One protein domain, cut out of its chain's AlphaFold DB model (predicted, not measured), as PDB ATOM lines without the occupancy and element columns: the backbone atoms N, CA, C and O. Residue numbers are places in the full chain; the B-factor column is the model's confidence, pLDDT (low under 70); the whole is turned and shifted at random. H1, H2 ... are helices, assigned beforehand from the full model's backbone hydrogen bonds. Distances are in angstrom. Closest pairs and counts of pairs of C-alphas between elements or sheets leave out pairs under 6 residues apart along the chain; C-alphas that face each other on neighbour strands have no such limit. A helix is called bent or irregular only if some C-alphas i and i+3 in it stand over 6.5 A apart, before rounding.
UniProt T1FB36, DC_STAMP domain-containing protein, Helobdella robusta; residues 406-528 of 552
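This is residues 406 to 528 of the 552 residues of the protein "DC_STAMP domain-containing protein" of Helobdella robusta (UniProt T1FB36). A long straight helix, H2, makes the base of an open U; H1 rises from one end of it as an arm, meeting it at a corner, with residues 406 to 418 sticking out free. Beyond the other end lie the small helices H3 and H4, and from them a long unnamed stretch, residues 488 to 520, folds back to the short H5 near H2. The printed part has 123 residues with five named helices, H1 to H5, and no named strand: all helix. It is extended and flat, with a radius of gyration of the C-alphas of 22.3 A and spans of 66 by 40 by 21 A.

Look first at H1, residues 406 to 425, and H2, residues 427 to 461: they only just touch, with 3 pairs of C-alphas within 8 A, and only at the corner, through residues 422 to 423 and 429 to 430 alone. Their closest C-alphas, Gly 423 and Ala 430, are 5.2 A apart, and their lines are about perpendicular at 72 degrees, only just beyond steep. Further on, H3, residues 471 to 478, and H4, residues 484 to 487, only just touch, with 3 such pairs, the closest being Arg 476 and Glu 484 at 7.0 A. H5, residues 521 to 526, is close to H2 but not clearly touching: the closest C-alphas, Asn 449 and Asp 526, are 7.8 A apart. H1 and H5 are apart. Every O i to N i+4 pair is within hydrogen-bond range in H2, H3 and H5; in H1 11 of 16 are, and H4 is too short for such a pair.

Find C-alpha 406 at (-135.718, 10.245, 62.876); from there H1 runs 28.3 A, with a kink of 40 degrees near residue 413, and is only just irregular, C-alphas 409 and 412 being 6.6 A apart. H2 runs 50.5 A from C-alpha 427 to C-alpha 461 at (-111.992, -40.559, 71.030). H3 measures 10.5 A, H4 5.8 A and H5 8.7 A, ending at C-alpha 526, (-122.808, -23.021, 79.520).

The C-alphas farthest apart, Phe 425 and Phe 479, are 66.3 A apart. The printed part has no cut, and the link from H4 to H5, 33 residues, is long; in it residues 508 to 509 pair antiparallel with 518 to 519. Confidence is low, under 70, at residues 464 to 469.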
ATOM      1  N   GLY A 406    -135.083  10.604  61.611       94.38
ATOM      2  CA  GLY A 406    -135.718  10.245  62.876       94.38
ATOM      3  C   GLY A 406    -136.736   9.112  62.721       94.38
ATOM      4  O   GLY A 406    -136.695   8.149  63.487       94.38
ATOM      5  N   PHE A 407    -137.593   9.159  61.696       92.56
ATOM      6  CA  PHE A 407    -138.552   8.086  61.410       92.56
ATOM      7  C   PHE A 407    -137.874   6.745  61.108       92.56
ATOM      8  O   PHE A 407    -138.323   5.726  61.636       92.56
ATOM      9  N   PHE A 408    -136.766   6.734  60.358       94.19
ATOM     10  CA  PHE A 408    -135.997   5.508  60.098       94.19
ATOM     11  C   PHE A 408    -135.448   4.867  61.378       94.19
ATOM     12  O   PHE A 408    -135.444   3.642  61.506       94.19
ATOM     13  N   PHE A 409    -135.025   5.672  62.357       91.00
ATOM     14  CA  PHE A 409    -134.608   5.144  63.657       91.00
ATOM     15  C   PHE A 409    -135.795   4.692  64.510       91.00
ATOM     16  O   PHE A 409    -135.689   3.700  65.225       91.00
ATOM     17  N   VAL A 410    -136.939   5.374  64.431       93.06
ATOM     18  CA  VAL A 410    -138.125   5.076  65.248       93.06
ATOM     19  C   VAL A 410    -138.874   3.823  64.765       93.06
ATOM     20  O   VAL A 410    -139.377   3.060  65.593       93.06
ATOM     21  N   GLU A 411    -138.909   3.542  63.462       90.12
ATOM     22  CA  GLU A 411    -139.602   2.387  62.870       90.12
ATOM     23  C   GLU A 411    -139.248   1.017  63.509       90.12
ATOM     24  O   GLU A 411    -140.168   0.300  63.938       90.12
ATOM     25  N   PRO A 412    -137.964   0.625  63.675       91.31
ATOM     26  CA  PRO A 412    -137.617  -0.647  64.313       91.31
ATOM     27  C   PRO A 412    -138.050  -0.709  65.783       91.31
ATOM     28  O   PRO A 412    -138.344  -1.794  66.297       91.31
ATOM     29  N   HIS A 413    -138.130   0.437  66.466       87.94
ATOM     30  CA  HIS A 413    -138.632   0.510  67.835       87.94
ATOM     31  C   HIS A 413    -140.160   0.395  67.884       87.94
ATOM     32  O   HIS A 413    -140.669  -0.401  68.676       87.94
ATOM     33  N   LEU A 414    -140.903   1.079  67.005       87.81
ATOM     34  CA  LEU A 414    -142.368   0.962  66.918       87.81
ATOM     35  C   LEU A 414    -142.815  -0.475  66.628       87.81
ATOM     36  O   LEU A 414    -143.774  -0.969  67.228       87.81
ATOM     37  N   LYS A 415    -142.066  -1.201  65.791       86.00
ATOM     38  CA  LYS A 415    -142.335  -2.622  65.538       86.00
ATOM     39  C   LYS A 415    -142.225  -3.467  66.812       86.00
ATOM     40  O   LYS A 415    -143.060  -4.348  67.024       86.00
ATOM     41  N   LYS A 416    -141.272  -3.168  67.706       86.06
ATOM     42  CA  LYS A 416    -141.178  -3.808  69.035       86.06
ATOM     43  C   LYS A 416    -142.355  -3.416  69.938       86.06
ATOM     44  O   LYS A 416    -142.890  -4.286  70.624       86.06
ATOM     45  N   PHE A 417    -142.814  -2.162  69.890       89.06
ATOM     46  CA  PHE A 417    -143.974  -1.702  70.667       89.06
ATOM     47  C   PHE A 417    -145.281  -2.400  70.278       89.06
ATOM     48  O   PHE A 417    -146.097  -2.680  71.156       89.06
ATOM     49  N   SER A 418    -145.465  -2.771  69.007       86.50
ATOM     50  CA  SER A 418    -146.667  -3.507  68.575       86.50
ATOM     51  C   SER A 418    -146.881  -4.811  69.363       86.50
ATOM     52  O   SER A 418    -148.009  -5.145  69.735       86.50
ATOM     53  N   HIS A 419    -145.798  -5.514  69.712       85.00
ATOM     54  CA  HIS A 419    -145.856  -6.724  70.530       85.00
ATOM     55  C   HIS A 419    -146.222  -6.438  71.990       85.00
ATOM     56  O   HIS A 419    -146.894  -7.261  72.612       85.00
ATOM     57  N   VAL A 420    -145.829  -5.278  72.519       89.75
ATOM     58  CA  VAL A 420    -146.176  -4.838  73.878       89.75
ATOM     59  C   VAL A 420    -147.664  -4.494  73.958       89.75
ATOM     60  O   VAL A 420    -148.359  -5.001  74.837       89.75
ATOM     61  N   ILE A 421    -148.180  -3.723  72.995       90.44
ATOM     62  CA  ILE A 421    -149.600  -3.340  72.928       90.44
ATOM     63  C   ILE A 421    -150.481  -4.583  72.741       90.44
ATOM     64  O   ILE A 421    -151.440  -4.792  73.485       90.44
ATOM     65  N   ALA A 422    -150.126  -5.474  71.809       88.38
ATOM     66  CA  ALA A 422    -150.838  -6.742  71.636       88.38
ATOM     67  C   ALA A 422    -150.748  -7.634  72.891       88.38
ATOM     68  O   ALA A 422    -151.696  -8.358  73.203       88.38
ATOM     69  N   GLY A 423    -149.633  -7.566  73.625       91.25
ATOM     70  CA  GLY A 423    -149.446  -8.228  74.915       91.25
ATOM     71  C   GLY A 423    -150.402  -7.732  75.999       91.25
ATOM     72  O   GLY A 423    -150.889  -8.543  76.789       91.25
ATOM     73  N   PHE A 424    -150.715  -6.433  75.989       94.25
ATOM     74  CA  PHE A 424    -151.662  -5.805  76.907       94.25
ATOM     75  C   PHE A 424    -153.106  -6.260  76.638       94.25
ATOM     76  O   PHE A 424    -153.762  -6.771  77.545       94.25
ATOM     77  N   PHE A 425    -153.580  -6.175  75.387       96.12
ATOM     78  CA  PHE A 425    -154.958  -6.555  75.034       96.12
ATOM     79  C   PHE A 425    -155.201  -8.073  75.030       96.12
ATOM     80  O   PHE A 425    -156.269  -8.538  75.423       96.12
ATOM     81  N   TYR A 426    -154.217  -8.880  74.615       95.75
ATOM     82  CA  TYR A 426    -154.376 -10.327  74.430       95.75
ATOM     83  C   TYR A 426    -153.493 -11.148  75.377       95.75
ATOM     84  O   TYR A 426    -152.810 -12.087  74.954       95.75
ATOM     85  N   ARG A 427    -153.546 -10.849  76.683       94.00
ATOM     86  CA  ARG A 427    -152.677 -11.451  77.714       94.00
ATOM     87  C   ARG A 427    -152.605 -12.986  77.663       94.00
ATOM     88  O   ARG A 427    -151.521 -13.555  77.789       94.00
ATOM     89  N   LYS A 428    -153.730 -13.677  77.409       95.25
ATOM     90  CA  LYS A 428    -153.774 -15.154  77.289       95.25
ATOM     91  C   LYS A 428    -152.976 -15.677  76.082       95.25
ATOM     92  O   LYS A 428    -152.231 -16.645  76.226       95.25
ATOM     93  N   ARG A 429    -153.099 -15.047  74.903       93.94
ATOM     94  CA  ARG A 429    -152.347 -15.441  73.691       93.94
ATOM     95  C   ARG A 429    -150.874 -15.048  73.799       93.94
ATOM     96  O   ARG A 429    -150.013 -15.842  73.427       93.94
ATOM     97  N   ALA A 430    -150.590 -13.875  74.363       91.31
ATOM     98  CA  ALA A 430    -149.231 -13.406  74.607       91.31
ATOM     99  C   ALA A 430    -148.465 -14.358  75.537       91.31
ATOM    100  O   ALA A 430    -147.390 -14.818  75.168       91.31
ATOM    101  N   LYS A 431    -149.064 -14.772  76.668       94.75
ATOM    102  CA  LYS A 431    -148.460 -15.759  77.580       94.75
ATOM    103  C   LYS A 431    -148.157 -17.087  76.878       94.75
ATOM    104  O   LYS A 431    -147.058 -17.604  77.038       94.75
ATOM    105  N   LYS A 432    -149.090 -17.619  76.074       95.31
ATOM    106  CA  LYS A 432    -148.864 -18.857  75.299       95.31
ATOM    107  C   LYS A 432    -147.701 -18.715  74.316       95.31
ATOM    108  O   LYS A 432    -146.870 -19.611  74.239       95.31
ATOM    109  N   ARG A 433    -147.613 -17.590  73.596       93.50
ATOM    110  CA  ARG A 433    -146.522 -17.327  72.644       93.50
ATOM    111  C   ARG A 433    -145.174 -17.206  73.350       93.50
ATOM    112  O   ARG A 433    -144.217 -17.825  72.905       93.50
ATOM    113  N   THR A 434    -145.106 -16.455  74.449       90.38
ATOM    114  CA  THR A 434    -143.878 -16.311  75.242       90.38
ATOM    115  C   THR A 434    -143.444 -17.648  75.833       90.38
ATOM    116  O   THR A 434    -142.271 -17.987  75.739       90.38
ATOM    117  N   LEU A 435    -144.380 -18.441  76.369       96.25
ATOM    118  CA  LEU A 435    -144.086 -19.773  76.900       96.25
ATOM    119  C   LEU A 435    -143.595 -20.725  75.801       96.25
ATOM    120  O   LEU A 435    -142.635 -21.455  76.012       96.25
ATOM    121  N   TYR A 436    -144.210 -20.686  74.616       95.81
ATOM    122  CA  TYR A 436    -143.760 -21.469  73.466       95.81
ATOM    123  C   TYR A 436    -142.341 -21.083  73.031       95.81
ATOM    124  O   TYR A 436    -141.499 -21.961  72.886       95.81
ATOM    125  N   VAL A 437    -142.055 -19.784  72.873       94.81
ATOM    126  CA  VAL A 437    -140.714 -19.300  72.498       94.81
ATOM    127  C   VAL A 437    -139.685 -19.670  73.564       94.81
ATOM    128  O   VAL A 437    -138.592 -20.108  73.225       94.81
ATOM    129  N   TYR A 438    -140.036 -19.547  74.843       96.25
ATOM    130  CA  TYR A 438    -139.169 -19.963  75.941       96.25
ATOM    131  C   TYR A 438    -138.865 -21.464  75.884       96.25
ATOM    132  O   TYR A 438    -137.700 -21.850  75.908       96.25
ATOM    133  N   ASN A 439    -139.892 -22.306  75.739       96.19
ATOM    134  CA  ASN A 439    -139.729 -23.756  75.645       96.19
ATOM    135  C   ASN A 439    -138.933 -24.168  74.397       96.19
ATOM    136  O   ASN A 439    -138.108 -25.076  74.474       96.19
ATOM    137  N   ASP A 440    -139.137 -23.496  73.264       95.94
ATOM    138  CA  ASP A 440    -138.376 -23.731  72.034       95.94
ATOM    139  C   ASP A 440    -136.896 -23.352  72.203       95.94
ATOM    140  O   ASP A 440    -136.010 -24.135  71.862       95.94
ATOM    141  N   LEU A 441    -136.604 -22.193  72.803       95.06
ATOM    142  CA  LEU A 441    -135.231 -21.782  73.117       95.06
ATOM    143  C   LEU A 441    -134.568 -22.727  74.122       95.06
ATOM    144  O   LEU A 441    -133.399 -23.075  73.951       95.06
ATOM    145  N   LEU A 442    -135.308 -23.178  75.135       94.69
ATOM    146  CA  LEU A 442    -134.825 -24.151  76.106       94.69
ATOM    147  C   LEU A 442    -134.494 -25.482  75.421       94.69
ATOM    148  O   LEU A 442    -133.401 -26.010  75.609       94.69
ATOM    149  N   LYS A 443    -135.384 -25.983  74.555       95.44
ATOM    150  CA  LYS A 443    -135.163 -27.209  73.776       95.44
ATOM    151  C   LYS A 443    -133.949 -27.082  72.856       95.44
ATOM    152  O   LYS A 443    -133.127 -27.995  72.805       95.44
ATOM    153  N   LYS A 444    -133.791 -25.942  72.175       93.50
ATOM    154  CA  LYS A 444    -132.614 -25.652  71.340       93.50
ATOM    155  C   LYS A 444    -131.329 -25.610  72.160       93.50
ATOM    156  O   LYS A 444    -130.340 -26.186  71.726       93.50
ATOM    157  N   ARG A 445    -131.343 -25.002  73.351       90.94
ATOM    158  CA  ARG A 445    -130.180 -24.972  74.253       90.94
ATOM    159  C   ARG A 445    -129.811 -26.368  74.753       90.94
ATOM    160  O   ARG A 445    -128.636 -26.708  74.756       90.94
ATOM    161  N   ILE A 446    -130.793 -27.191  75.126       88.81
ATOM    162  CA  ILE A 446    -130.557 -28.585  75.538       88.81
ATOM    163  C   ILE A 446    -129.954 -29.388  74.380       88.81
ATOM    164  O   ILE A 446    -128.947 -30.067  74.570       88.81
ATOM    165  N   CYS A 447    -130.525 -29.272  73.178       92.75
ATOM    166  CA  CYS A 447    -130.023 -29.950  71.984       92.75
ATOM    167  C   CYS A 447    -128.596 -29.499  71.629       92.75
ATOM    168  O   CYS A 447    -127.725 -30.335  71.405       92.75
ATOM    169  N   TYR A 448    -128.332 -28.191  71.668       90.56
ATOM    170  CA  TYR A 448    -126.999 -27.628  71.459       90.56
ATOM    171  C   TYR A 448    -125.996 -28.165  72.483       90.56
ATOM    172  O   TYR A 448    -124.958 -28.692  72.102       90.56
ATOM    173  N   ASN A 449    -126.336 -28.141  73.774       87.62
ATOM    174  CA  ASN A 449    -125.475 -28.684  74.824       87.62
ATOM    175  C   ASN A 449    -125.194 -30.178  74.619       87.62
ATOM    176  O   ASN A 449    -124.062 -30.622  74.814       87.62
ATOM    177  N   HIS A 450    -126.196 -30.950  74.197       89.31
ATOM    178  CA  HIS A 450    -126.032 -32.362  73.864       89.31
ATOM    179  C   HIS A 450    -125.092 -32.562  72.666       89.31
ATOM    180  O   HIS A 450    -124.183 -33.389  72.723       89.31
ATOM    181  N   GLN A 451    -125.245 -31.758  71.611       91.25
ATOM    182  CA  GLN A 451    -124.363 -31.786  70.447       91.25
ATOM    183  C   GLN A 451    -122.926 -31.401  70.817       91.25
ATOM    184  O   GLN A 451    -121.997 -32.107  70.437       91.25
ATOM    185  N   CYS A 452    -122.729 -30.350  71.616       88.75
ATOM    186  CA  CYS A 452    -121.412 -29.947  72.103       88.75
ATOM    187  C   CYS A 452    -120.736 -31.064  72.902       88.75
ATOM    188  O   CYS A 452    -119.551 -31.318  72.697       88.75
ATOM    189  N   ARG A 453    -121.478 -31.773  73.766       89.25
ATOM    190  CA  ARG A 453    -120.957 -32.952  74.483       89.25
ATOM    191  C   ARG A 453    -120.470 -34.020  73.514       89.25
ATOM    192  O   ARG A 453    -119.348 -34.496  73.653       89.25
ATOM    193  N   HIS A 454    -121.281 -34.368  72.516       89.50
ATOM    194  CA  HIS A 454    -120.901 -35.355  71.502       89.50
ATOM    195  C   HIS A 454    -119.690 -34.927  70.686       89.50
ATOM    196  O   HIS A 454    -118.805 -35.741  70.454       89.50
ATOM    197  N   THR A 455    -119.605 -33.656  70.289       89.25
ATOM    198  CA  THR A 455    -118.441 -33.130  69.566       89.25
ATOM    199  C   THR A 455    -117.177 -33.193  70.418       89.25
ATOM    200  O   THR A 455    -116.154 -33.666  69.932       89.25
ATOM    201  N   VAL A 456    -117.244 -32.782  71.689       89.50
ATOM    202  CA  VAL A 456    -116.102 -32.871  72.611       89.50
ATOM    203  C   VAL A 456    -115.666 -34.326  72.761       89.50
ATOM    204  O   VAL A 456    -114.502 -34.622  72.518       89.50
ATOM    205  N   ARG A 457    -116.588 -35.253  73.053       86.31
ATOM    206  CA  ARG A 457    -116.274 -36.688  73.182       86.31
ATOM    207  C   ARG A 457    -115.689 -37.284  71.914       86.31
ATOM    208  O   ARG A 457    -114.716 -38.025  71.979       86.31
ATOM    209  N   ARG A 458    -116.271 -36.961  70.762       88.69
ATOM    210  CA  ARG A 458    -115.771 -37.416  69.466       88.69
ATOM    211  C   ARG A 458    -114.342 -36.937  69.242       88.69
ATOM    212  O   ARG A 458    -113.507 -37.736  68.849       88.69
ATOM    213  N   ASN A 459    -114.040 -35.682  69.571       86.06
ATOM    214  CA  ASN A 459    -112.679 -35.160  69.486       86.06
ATOM    215  C   ASN A 459    -111.715 -35.870  70.457       86.06
ATOM    216  O   ASN A 459    -110.538 -35.984  70.133       86.06
ATOM    217  N   ILE A 460    -112.190 -36.344  71.620       84.31
ATOM    218  CA  ILE A 460    -111.365 -37.101  72.582       84.31
ATOM    219  C   ILE A 460    -111.075 -38.486  72.025       84.31
ATOM    220  O   ILE A 460    -109.920 -38.873  71.958       84.31
ATOM    221  N   LYS A 461    -112.115 -39.201  71.582       84.75
ATOM    222  CA  LYS A 461    -111.992 -40.559  71.030       84.75
ATOM    223  C   LYS A 461    -111.156 -40.603  69.757       84.75
ATOM    224  O   LYS A 461    -110.441 -41.565  69.532       84.75
ATOM    225  N   GLU A 462    -111.263 -39.578  68.917       84.56
ATOM    226  CA  GLU A 462    -110.459 -39.451  67.699       84.56
ATOM    227  C   GLU A 462    -109.029 -38.954  67.989       84.56
ATOM    228  O   GLU A 462    -108.327 -38.581  67.051       84.56
ATOM    229  N   ASP A 463    -108.615 -38.877  69.263       71.56
ATOM    230  CA  ASP A 463    -107.319 -38.360  69.709       71.56
ATOM    231  C   ASP A 463    -106.970 -36.998  69.091       71.56
ATOM    232  O   ASP A 463    -105.811 -36.589  69.018       71.56
ATOM    233  N   LYS A 464    -107.981 -36.213  68.697       66.94
ATOM    234  CA  LYS A 464    -107.785 -34.907  68.060       66.94
ATOM    235  C   LYS A 464    -107.209 -33.866  69.016       66.94
ATOM    236  O   LYS A 464    -106.782 -32.810  68.567       66.94
ATOM    237  N   PHE A 465    -107.145 -34.164  70.313       61.12
ATOM    238  CA  PHE A 465    -106.380 -33.376  71.288       61.12
ATOM    239  C   PHE A 465    -104.878 -33.678  71.274       61.12
ATOM    240  O   PHE A 465    -104.102 -32.897  71.820       61.12
ATOM    241  N   THR A 466    -104.471 -34.794  70.666       58.22
ATOM    242  CA  THR A 466    -103.066 -35.144  70.422       58.22
ATOM    243  C   THR A 466    -102.585 -34.737  69.029       58.22
ATOM    244  O   THR A 466    -101.384 -34.809  68.767       58.22
ATOM    245  N   LEU A 467    -103.483 -34.239  68.160       52.47
ATOM    246  CA  LEU A 467    -103.090 -33.597  66.902       52.47
ATOM    247  C   LEU A 467    -102.034 -32.528  67.188       52.47
ATOM    248  O   LEU A 467    -102.145 -31.828  68.201       52.47
ATOM    249  N   PRO A 468    -101.002 -32.436  66.330       53.06
ATOM    250  CA  PRO A 468     -99.742 -31.801  66.658       53.06
ATOM    251  C   PRO A 468    -100.033 -30.399  67.147       53.06
ATOM    252  O   PRO A 468    -100.485 -29.544  66.384       53.06
ATOM    253  N   ILE A 469     -99.800 -30.203  68.445       68.94
ATOM    254  CA  ILE A 469     -99.672 -28.899  69.072       68.94
ATOM    255  C   ILE A 469     -98.840 -28.093  68.081       68.94
ATOM    256  O   ILE A 469     -97.673 -28.429  67.864       68.94
ATOM    257  N   GLY A 470     -99.474 -27.141  67.383       80.62
ATOM    258  CA  GLY A 470     -98.815 -26.439  66.284       80.62
ATOM    259  C   GLY A 470     -97.464 -25.943  66.778       80.62
ATOM    260  O   GLY A 470     -97.365 -25.566  67.944       80.62
ATOM    261  N   PHE A 471     -96.425 -25.988  65.942       86.00
ATOM    262  CA  PHE A 471     -95.040 -25.728  66.362       86.00
ATOM    263  C   PHE A 471     -94.916 -24.537  67.336       86.00
ATOM    264  O   PHE A 471     -94.294 -24.659  68.387       86.00
ATOM    265  N   PHE A 472     -95.630 -23.439  67.061       89.00
ATOM    266  CA  PHE A 472     -95.713 -22.249  67.919       89.00
ATOM    267  C   PHE A 472     -96.338 -22.480  69.301       89.00
ATOM    268  O   PHE A 472     -95.843 -21.960  70.296       89.00
ATOM    269  N   LEU A 473     -97.418 -23.258  69.382       88.06
ATOM    270  CA  LEU A 473     -98.049 -23.611  70.651       88.06
ATOM    271  C   LEU A 473     -97.131 -24.531  71.474       88.06
ATOM    272  O   LEU A 473     -97.049 -24.379  72.689       88.06
ATOM    273  N   SER A 474     -96.386 -25.429  70.818       88.81
ATOM    274  CA  SER A 474     -95.401 -26.294  71.484       88.81
ATOM    275  C   SER A 474     -94.240 -25.469  72.044       88.81
ATOM    276  O   SER A 474     -93.870 -25.618  73.207       88.81
ATOM    277  N   LEU A 475     -93.742 -24.508  71.257       90.62
ATOM    278  CA  LEU A 475     -92.699 -23.568  71.666       90.62
ATOM    279  C   LEU A 475     -93.123 -22.727  72.882       90.62
ATOM    280  O   LEU A 475     -92.339 -22.541  73.813       90.62
ATOM    281  N   ARG A 476     -94.383 -22.267  72.900       90.25
ATOM    282  CA  ARG A 476     -94.970 -21.514  74.017       90.25
ATOM    283  C   ARG A 476     -95.058 -22.353  75.294       90.25
ATOM    284  O   ARG A 476     -94.781 -21.828  76.367       90.25
ATOM    285  N   TYR A 477     -95.412 -23.636  75.190       86.44
ATOM    286  CA  TYR A 477     -95.416 -24.545  76.342       86.44
ATOM    287  C   TYR A 477     -94.007 -24.877  76.844       86.44
ATOM    288  O   TYR A 477     -93.816 -25.002  78.050       86.44
ATOM    289  N   ALA A 478     -93.029 -25.004  75.942       92.12
ATOM    290  CA  ALA A 478     -91.649 -25.315  76.303       92.12
ATOM    291  C   ALA A 478     -90.927 -24.135  76.982       92.12
ATOM    292  O   ALA A 478     -90.188 -24.349  77.941       92.12
ATOM    293  N   PHE A 479     -91.153 -22.897  76.522       92.38
ATOM    294  CA  PHE A 479     -90.493 -21.702  77.067       92.38
ATOM    295  C   PHE A 479     -91.491 -20.547  77.289       92.38
ATOM    296  O   PHE A 479     -91.491 -19.568  76.533       92.38
ATOM    297  N   PRO A 480     -92.329 -20.614  78.343       87.44
ATOM    298  CA  PRO A 480     -93.379 -19.622  78.584       87.44
ATOM    299  C   PRO A 480     -92.843 -18.197  78.798       87.44
ATOM    300  O   PRO A 480     -93.507 -17.247  78.402       87.44
ATOM    301  N   GLY A 481     -91.634 -18.037  79.354       92.06
ATOM    302  CA  GLY A 481     -91.043 -16.718  79.626       92.06
ATOM    303  C   GLY A 481     -90.485 -15.981  78.400       92.06
ATOM    304  O   GLY A 481     -90.418 -14.757  78.413       92.06
ATOM    305  N   TYR A 482     -90.102 -16.692  77.333       93.06
ATOM    306  CA  TYR A 482     -89.485 -16.078  76.143       93.06
ATOM    307  C   TYR A 482     -90.473 -15.857  74.993       93.06
ATOM    308  O   TYR A 482     -90.284 -14.958  74.175       93.06
ATOM    309  N   PHE A 483     -91.533 -16.664  74.920       91.94
ATOM    310  CA  PHE A 483     -92.466 -16.670  73.789       91.94
ATOM    311  C   PHE A 483     -93.846 -16.095  74.114       91.94
ATOM    312  O   PHE A 483     -94.803 -16.313  73.371       91.94
ATOM    313  N   GLU A 484     -93.976 -15.322  75.190       86.94
ATOM    314  CA  GLU A 484     -95.255 -14.716  75.562       86.94
ATOM    315  C   GLU A 484     -95.755 -13.704  74.510       86.94
ATOM    316  O   GLU A 484     -96.958 -13.603  74.268       86.94
ATOM    317  N   TRP A 485     -94.848 -13.044  73.780       89.75
ATOM    318  CA  TRP A 485     -95.179 -12.122  72.683       89.75
ATOM    319  C   TRP A 485     -95.915 -12.787  71.506       89.75
ATOM    320  O   TRP A 485     -96.669 -12.110  70.806       89.75
ATOM    321  N   LEU A 486     -95.789 -14.109  71.307       90.06
ATOM    322  CA  LEU A 486     -96.537 -14.832  70.263       90.06
ATOM    323  C   LEU A 486     -98.053 -14.735  70.476       90.06
ATOM    324  O   LEU A 486     -98.815 -14.696  69.508       90.06
ATOM    325  N   THR A 487     -98.492 -14.598  71.733       86.50
ATOM    326  CA  THR A 487     -99.909 -14.377  72.057       86.50
ATOM    327  C   THR A 487    -100.446 -13.089  71.444       86.50
ATOM    328  O   THR A 487    -101.600 -13.045  71.024       86.50
ATOM    329  N   HIS A 488     -99.612 -12.049  71.354       88.00
ATOM    330  CA  HIS A 488    -100.006 -10.753  70.804       88.00
ATOM    331  C   HIS A 488    -100.105 -10.795  69.276       88.00
ATOM    332  O   HIS A 488    -100.885 -10.047  68.694       88.00
ATOM    333  N   LEU A 489     -99.379 -11.709  68.624       88.56
ATOM    334  CA  LEU A 489     -99.396 -11.881  67.169       88.56
ATOM    335  C   LEU A 489    -100.479 -12.829  66.652       88.56
ATOM    336  O   LEU A 489    -100.567 -13.057  65.448       88.56
ATOM    337  N   GLY A 490    -101.310 -13.404  67.521       87.56
ATOM    338  CA  GLY A 490    -102.337 -14.331  67.054       87.56
ATOM    339  C   GLY A 490    -101.795 -15.725  66.686       87.56
ATOM    340  O   GLY A 490    -102.553 -16.544  66.160       87.56
ATOM    341  N   LEU A 491    -100.511 -16.002  66.949       87.06
ATOM    342  CA  LEU A 491     -99.826 -17.250  66.603       87.06
ATOM    343  C   LEU A 491     -99.712 -18.151  67.839       87.06
ATOM    344  O   LEU A 491     -99.252 -17.725  68.892       87.06
ATOM    345  N   GLY A 492    -100.134 -19.414  67.722       82.12
ATOM    346  CA  GLY A 492    -100.075 -20.362  68.842       82.12
ATOM    347  C   GLY A 492    -101.089 -20.081  69.958       82.12
ATOM    348  O   GLY A 492    -100.807 -20.358  71.125       82.12
ATOM    349  N   LEU A 493    -102.256 -19.522  69.619       88.75
ATOM    350  CA  LEU A 493    -103.398 -19.481  70.534       88.75
ATOM    351  C   LEU A 493    -104.149 -20.801  70.471       88.75
ATOM    352  O   LEU A 493    -104.346 -21.363  69.392       88.75
ATOM    353  N   GLN A 494    -104.579 -21.280  71.632       89.12
ATOM    354  CA  GLN A 494    -105.474 -22.426  71.681       89.12
ATOM    355  C   GLN A 494    -106.852 -22.040  71.144       89.12
ATOM    356  O   GLN A 494    -107.265 -20.885  71.202       89.12
ATOM    357  N   GLU A 495    -107.582 -23.007  70.611       92.19
ATOM    358  CA  GLU A 495    -108.973 -22.803  70.220       92.19
ATOM    359  C   GLU A 495    -109.887 -23.394  71.293       92.19
ATOM    360  O   GLU A 495    -109.548 -24.368  71.974       92.19
ATOM    361  N   CYS A 496    -111.067 -22.808  71.475       93.75
ATOM    362  CA  CYS A 496    -112.069 -23.400  72.342       93.75
ATOM    363  C   CYS A 496    -112.502 -24.747  71.764       93.75
ATOM    364  O   CYS A 496    -112.930 -24.839  70.616       93.75
ATOM    365  N   THR A 497    -112.490 -25.791  72.586       91.94
ATOM    366  CA  THR A 497    -112.866 -27.144  72.164       91.94
ATOM    367  C   THR A 497    -114.301 -27.240  71.609       91.94
ATOM    368  O   THR A 497    -114.600 -28.150  70.837       91.94
ATOM    369  N   ILE A 498    -115.191 -26.315  71.993       92.31
ATOM    370  CA  ILE A 498    -116.604 -26.298  71.588       92.31
ATOM    371  C   ILE A 498    -116.841 -25.358  70.398       92.31
ATOM    372  O   ILE A 498    -117.225 -25.822  69.327       92.31
ATOM    373  N   CYS A 499    -116.636 -24.046  70.573       93.44
ATOM    374  CA  CYS A 499    -116.946 -23.047  69.541       93.44
ATOM    375  C   CYS A 499    -115.797 -22.780  68.560       93.44
ATOM    376  O   CYS A 499    -116.029 -22.154  67.530       93.44
ATOM    377  N   LYS A 500    -114.582 -23.265  68.857       91.88
ATOM    378  CA  LYS A 500    -113.340 -22.991  68.112       91.88
ATOM    379  C   LYS A 500    -112.906 -21.522  68.095       91.88
ATOM    380  O   LYS A 500    -112.046 -21.146  67.304       91.88
ATOM    381  N   ASP A 501    -113.446 -20.694  68.987       93.62
ATOM    382  CA  ASP A 501    -112.943 -19.331  69.167       93.62
ATOM    383  C   ASP A 501    -111.501 -19.358  69.677       93.62
ATOM    384  O   ASP A 501    -111.140 -20.190  70.514       93.62
ATOM    385  N   LYS A 502    -110.684 -18.425  69.188       91.94
ATOM    386  CA  LYS A 502    -109.281 -18.293  69.586       91.94
ATOM    387  C   LYS A 502    -109.157 -17.839  71.042       91.94
ATOM    388  O   LYS A 502    -109.969 -17.052  71.530       91.94
ATOM    389  N   GLU A 503    -108.116 -18.324  71.711       90.44
ATOM    390  CA  GLU A 503    -107.810 -18.043  73.112       90.44
ATOM    391  C   GLU A 503    -107.819 -16.535  73.391       90.44
ATOM    392  O   GLU A 503    -107.308 -15.708  72.644       90.44
ATOM    393  N   THR A 504    -108.443 -16.164  74.495       90.94
ATOM    394  CA  THR A 504    -108.436 -14.811  75.049       90.94
ATOM    395  C   THR A 504    -107.906 -14.913  76.476       90.94
ATOM    396  O   THR A 504    -107.975 -15.981  77.078       90.94
ATOM    397  N   ARG A 505    -107.460 -13.802  77.077       89.19
ATOM    398  CA  ARG A 505    -106.923 -13.761  78.458       89.19
ATOM    399  C   ARG A 505    -107.835 -14.384  79.532       89.19
ATOM    400  O   ARG A 505    -107.376 -14.693  80.623       89.19
ATOM    401  N   HIS A 506    -109.125 -14.553  79.241       93.94
ATOM    402  CA  HIS A 506    -110.120 -15.108  80.162       93.94
ATOM    403  C   HIS A 506    -110.469 -16.581  79.909       93.94
ATOM    404  O   HIS A 506    -111.409 -17.087  80.526       93.94
ATOM    405  N   PHE A 507    -109.758 -17.272  79.016       94.06
ATOM    406  CA  PHE A 507    -109.996 -18.694  78.772       94.06
ATOM    407  C   PHE A 507    -109.770 -19.515  80.042       94.06
ATOM    408  O   PHE A 507    -108.950 -19.188  80.902       94.06
ATOM    409  N   LYS A 508    -110.567 -20.574  80.182       95.00
ATOM    410  CA  LYS A 508    -110.512 -21.482  81.322       95.00
ATOM    411  C   LYS A 508    -109.981 -22.822  80.842       95.00
ATOM    412  O   LYS A 508    -110.591 -23.480  79.997       95.00
ATOM    413  N   HIS A 509    -108.827 -23.195  81.380       93.88
ATOM    414  CA  HIS A 509    -108.277 -24.536  81.237       93.88
ATOM    415  C   HIS A 509    -108.982 -25.469  82.219       93.88
ATOM    416  O   HIS A 509    -109.377 -25.053  83.314       93.88
ATOM    417  N   CYS A 510    -109.157 -26.726  81.823       93.88
ATOM    418  CA  CYS A 510    -109.647 -27.740  82.740       93.88
ATOM    419  C   CYS A 510    -108.686 -27.880  83.944       93.88
ATOM    420  O   CYS A 510    -107.477 -27.932  83.734       93.88
ATOM    421  N   PRO A 511    -109.187 -27.953  85.194       91.38
ATOM    422  CA  PRO A 511    -108.332 -28.119  86.375       91.38
ATOM    423  C   PRO A 511    -107.693 -29.513  86.483       91.38
ATOM    424  O   PRO A 511    -106.763 -29.705  87.261       91.38
ATOM    425  N   THR A 512    -108.186 -30.500  85.731       92.44
ATOM    426  CA  THR A 512    -107.655 -31.864  85.748       92.44
ATOM    427  C   THR A 512    -106.283 -31.901  85.079       92.44
ATOM    428  O   THR A 512    -106.167 -31.588  83.898       92.44
ATOM    429  N   PHE A 513    -105.258 -32.355  85.807       85.38
ATOM    430  CA  PHE A 513    -103.852 -32.337  85.375       85.38
ATOM    431  C   PHE A 513    -103.586 -33.009  84.012       85.38
ATOM    432  O   PHE A 513    -102.692 -32.596  83.278       85.38
ATOM    433  N   LEU A 514    -104.381 -34.017  83.642       86.00
ATOM    434  CA  LEU A 514    -104.242 -34.741  82.372       86.00
ATOM    435  C   LEU A 514    -105.107 -34.177  81.234       86.00
ATOM    436  O   LEU A 514    -104.944 -34.570  80.080       86.00
ATOM    437  N   CYS A 515    -106.024 -33.252  81.522       88.69
ATOM    438  CA  CYS A 515    -106.962 -32.747  80.532       88.69
ATOM    439  C   CYS A 515    -106.491 -31.417  79.942       88.69
ATOM    440  O   CYS A 515    -106.558 -30.371  80.580       88.69
ATOM    441  N   LYS A 516    -106.100 -31.441  78.666       87.81
ATOM    442  CA  LYS A 516    -105.685 -30.243  77.916       87.81
ATOM    443  C   LYS A 516    -106.857 -29.464  77.300       87.81
ATOM    444  O   LYS A 516    -106.641 -28.630  76.426       87.81
ATOM    445  N   ALA A 517    -108.098 -29.748  77.699       91.44
ATOM    446  CA  ALA A 517    -109.266 -29.082  77.135       91.44
ATOM    447  C   ALA A 517    -109.334 -27.609  77.566       91.44
ATOM    448  O   ALA A 517    -109.165 -27.270  78.744       91.44
ATOM    449  N   THR A 518    -109.629 -26.743  76.598       93.44
ATOM    450  CA  THR A 518    -109.702 -25.292  76.763       93.44
ATOM    451  C   THR A 518    -111.057 -24.752  76.354       93.44
ATOM    452  O   THR A 518    -111.577 -25.043  75.272       93.44
ATOM    453  N   TYR A 519    -111.635 -23.921  77.218       95.50
ATOM    454  CA  TYR A 519    -112.966 -23.361  77.022       95.50
ATOM    455  C   TYR A 519    -112.930 -21.833  77.052       95.50
ATOM    456  O   TYR A 519    -112.260 -21.230  77.897       95.50
ATOM    457  N   CYS A 520    -113.686 -21.200  76.152       96.25
ATOM    458  CA  CYS A 520    -113.968 -19.775  76.268       96.25
ATOM    459  C   CYS A 520    -114.895 -19.525  77.481       96.25
ATOM    460  O   CYS A 520    -115.585 -20.451  77.924       96.25
ATOM    461  N   PRO A 521    -114.956 -18.293  78.024       96.12
ATOM    462  CA  PRO A 521    -115.772 -17.988  79.201       96.12
ATOM    463  C   PRO A 521    -117.249 -18.364  79.042       96.12
ATOM    464  O   PRO A 521    -117.828 -18.947  79.954       96.12
ATOM    465  N   GLY A 522    -117.839 -18.077  77.875       94.38
ATOM    466  CA  GLY A 522    -119.239 -18.399  77.582       94.38
ATOM    467  C   GLY A 522    -119.489 -19.904  77.608       94.38
ATOM    468  O   GLY A 522    -120.306 -20.380  78.390       94.38
ATOM    469  N   CYS A 523    -118.694 -20.669  76.852       94.50
ATOM    470  CA  CYS A 523    -118.810 -22.123  76.834       94.50
ATOM    471  C   CYS A 523    -118.538 -22.755  78.207       94.50
ATOM    472  O   CYS A 523    -119.214 -23.713  78.559       94.50
ATOM    473  N   TRP A 524    -117.592 -22.238  79.002       95.06
ATOM    474  CA  TRP A 524    -117.311 -22.756  80.349       95.06
ATOM    475  C   TRP A 524    -118.499 -22.575  81.311       95.06
ATOM    476  O   TRP A 524    -118.795 -23.464  82.113       95.06
ATOM    477  N   ILE A 525    -119.213 -21.451  81.200       94.44
ATOM    478  CA  ILE A 525    -120.443 -21.190  81.961       94.44
ATOM    479  C   ILE A 525    -121.581 -22.085  81.455       94.44
ATOM    480  O   ILE A 525    -122.283 -22.690  82.265       94.44
ATOM    481  N   ASP A 526    -121.736 -22.226  80.135       91.12
ATOM    482  CA  ASP A 526    -122.808 -23.021  79.520       91.12
ATOM    483  C   ASP A 526    -122.715 -24.516  79.856       91.12
ATOM    484  O   ASP A 526    -123.739 -25.191  80.000       91.12
ATOM    485  N   ILE A 527    -121.497 -25.041  80.032       89.94
ATOM    486  CA  ILE A 527    -121.270 -26.418  80.498       89.94
ATOM    487  C   ILE A 527    -121.355 -26.561  82.028       89.94
ATOM    488  O   ILE A 527    -121.210 -27.661  82.565       89.94
ATOM    489  N   GLY A 528    -121.632 -25.463  82.738       90.88
ATOM    490  CA  GLY A 528    -121.812 -25.436  84.185       90.88
ATOM    491  C   GLY A 528    -120.516 -25.666  84.954       90.88
ATOM    492  O   GLY A 528    -120.529 -26.412  85.929       90.88
TER     493      GLY A 528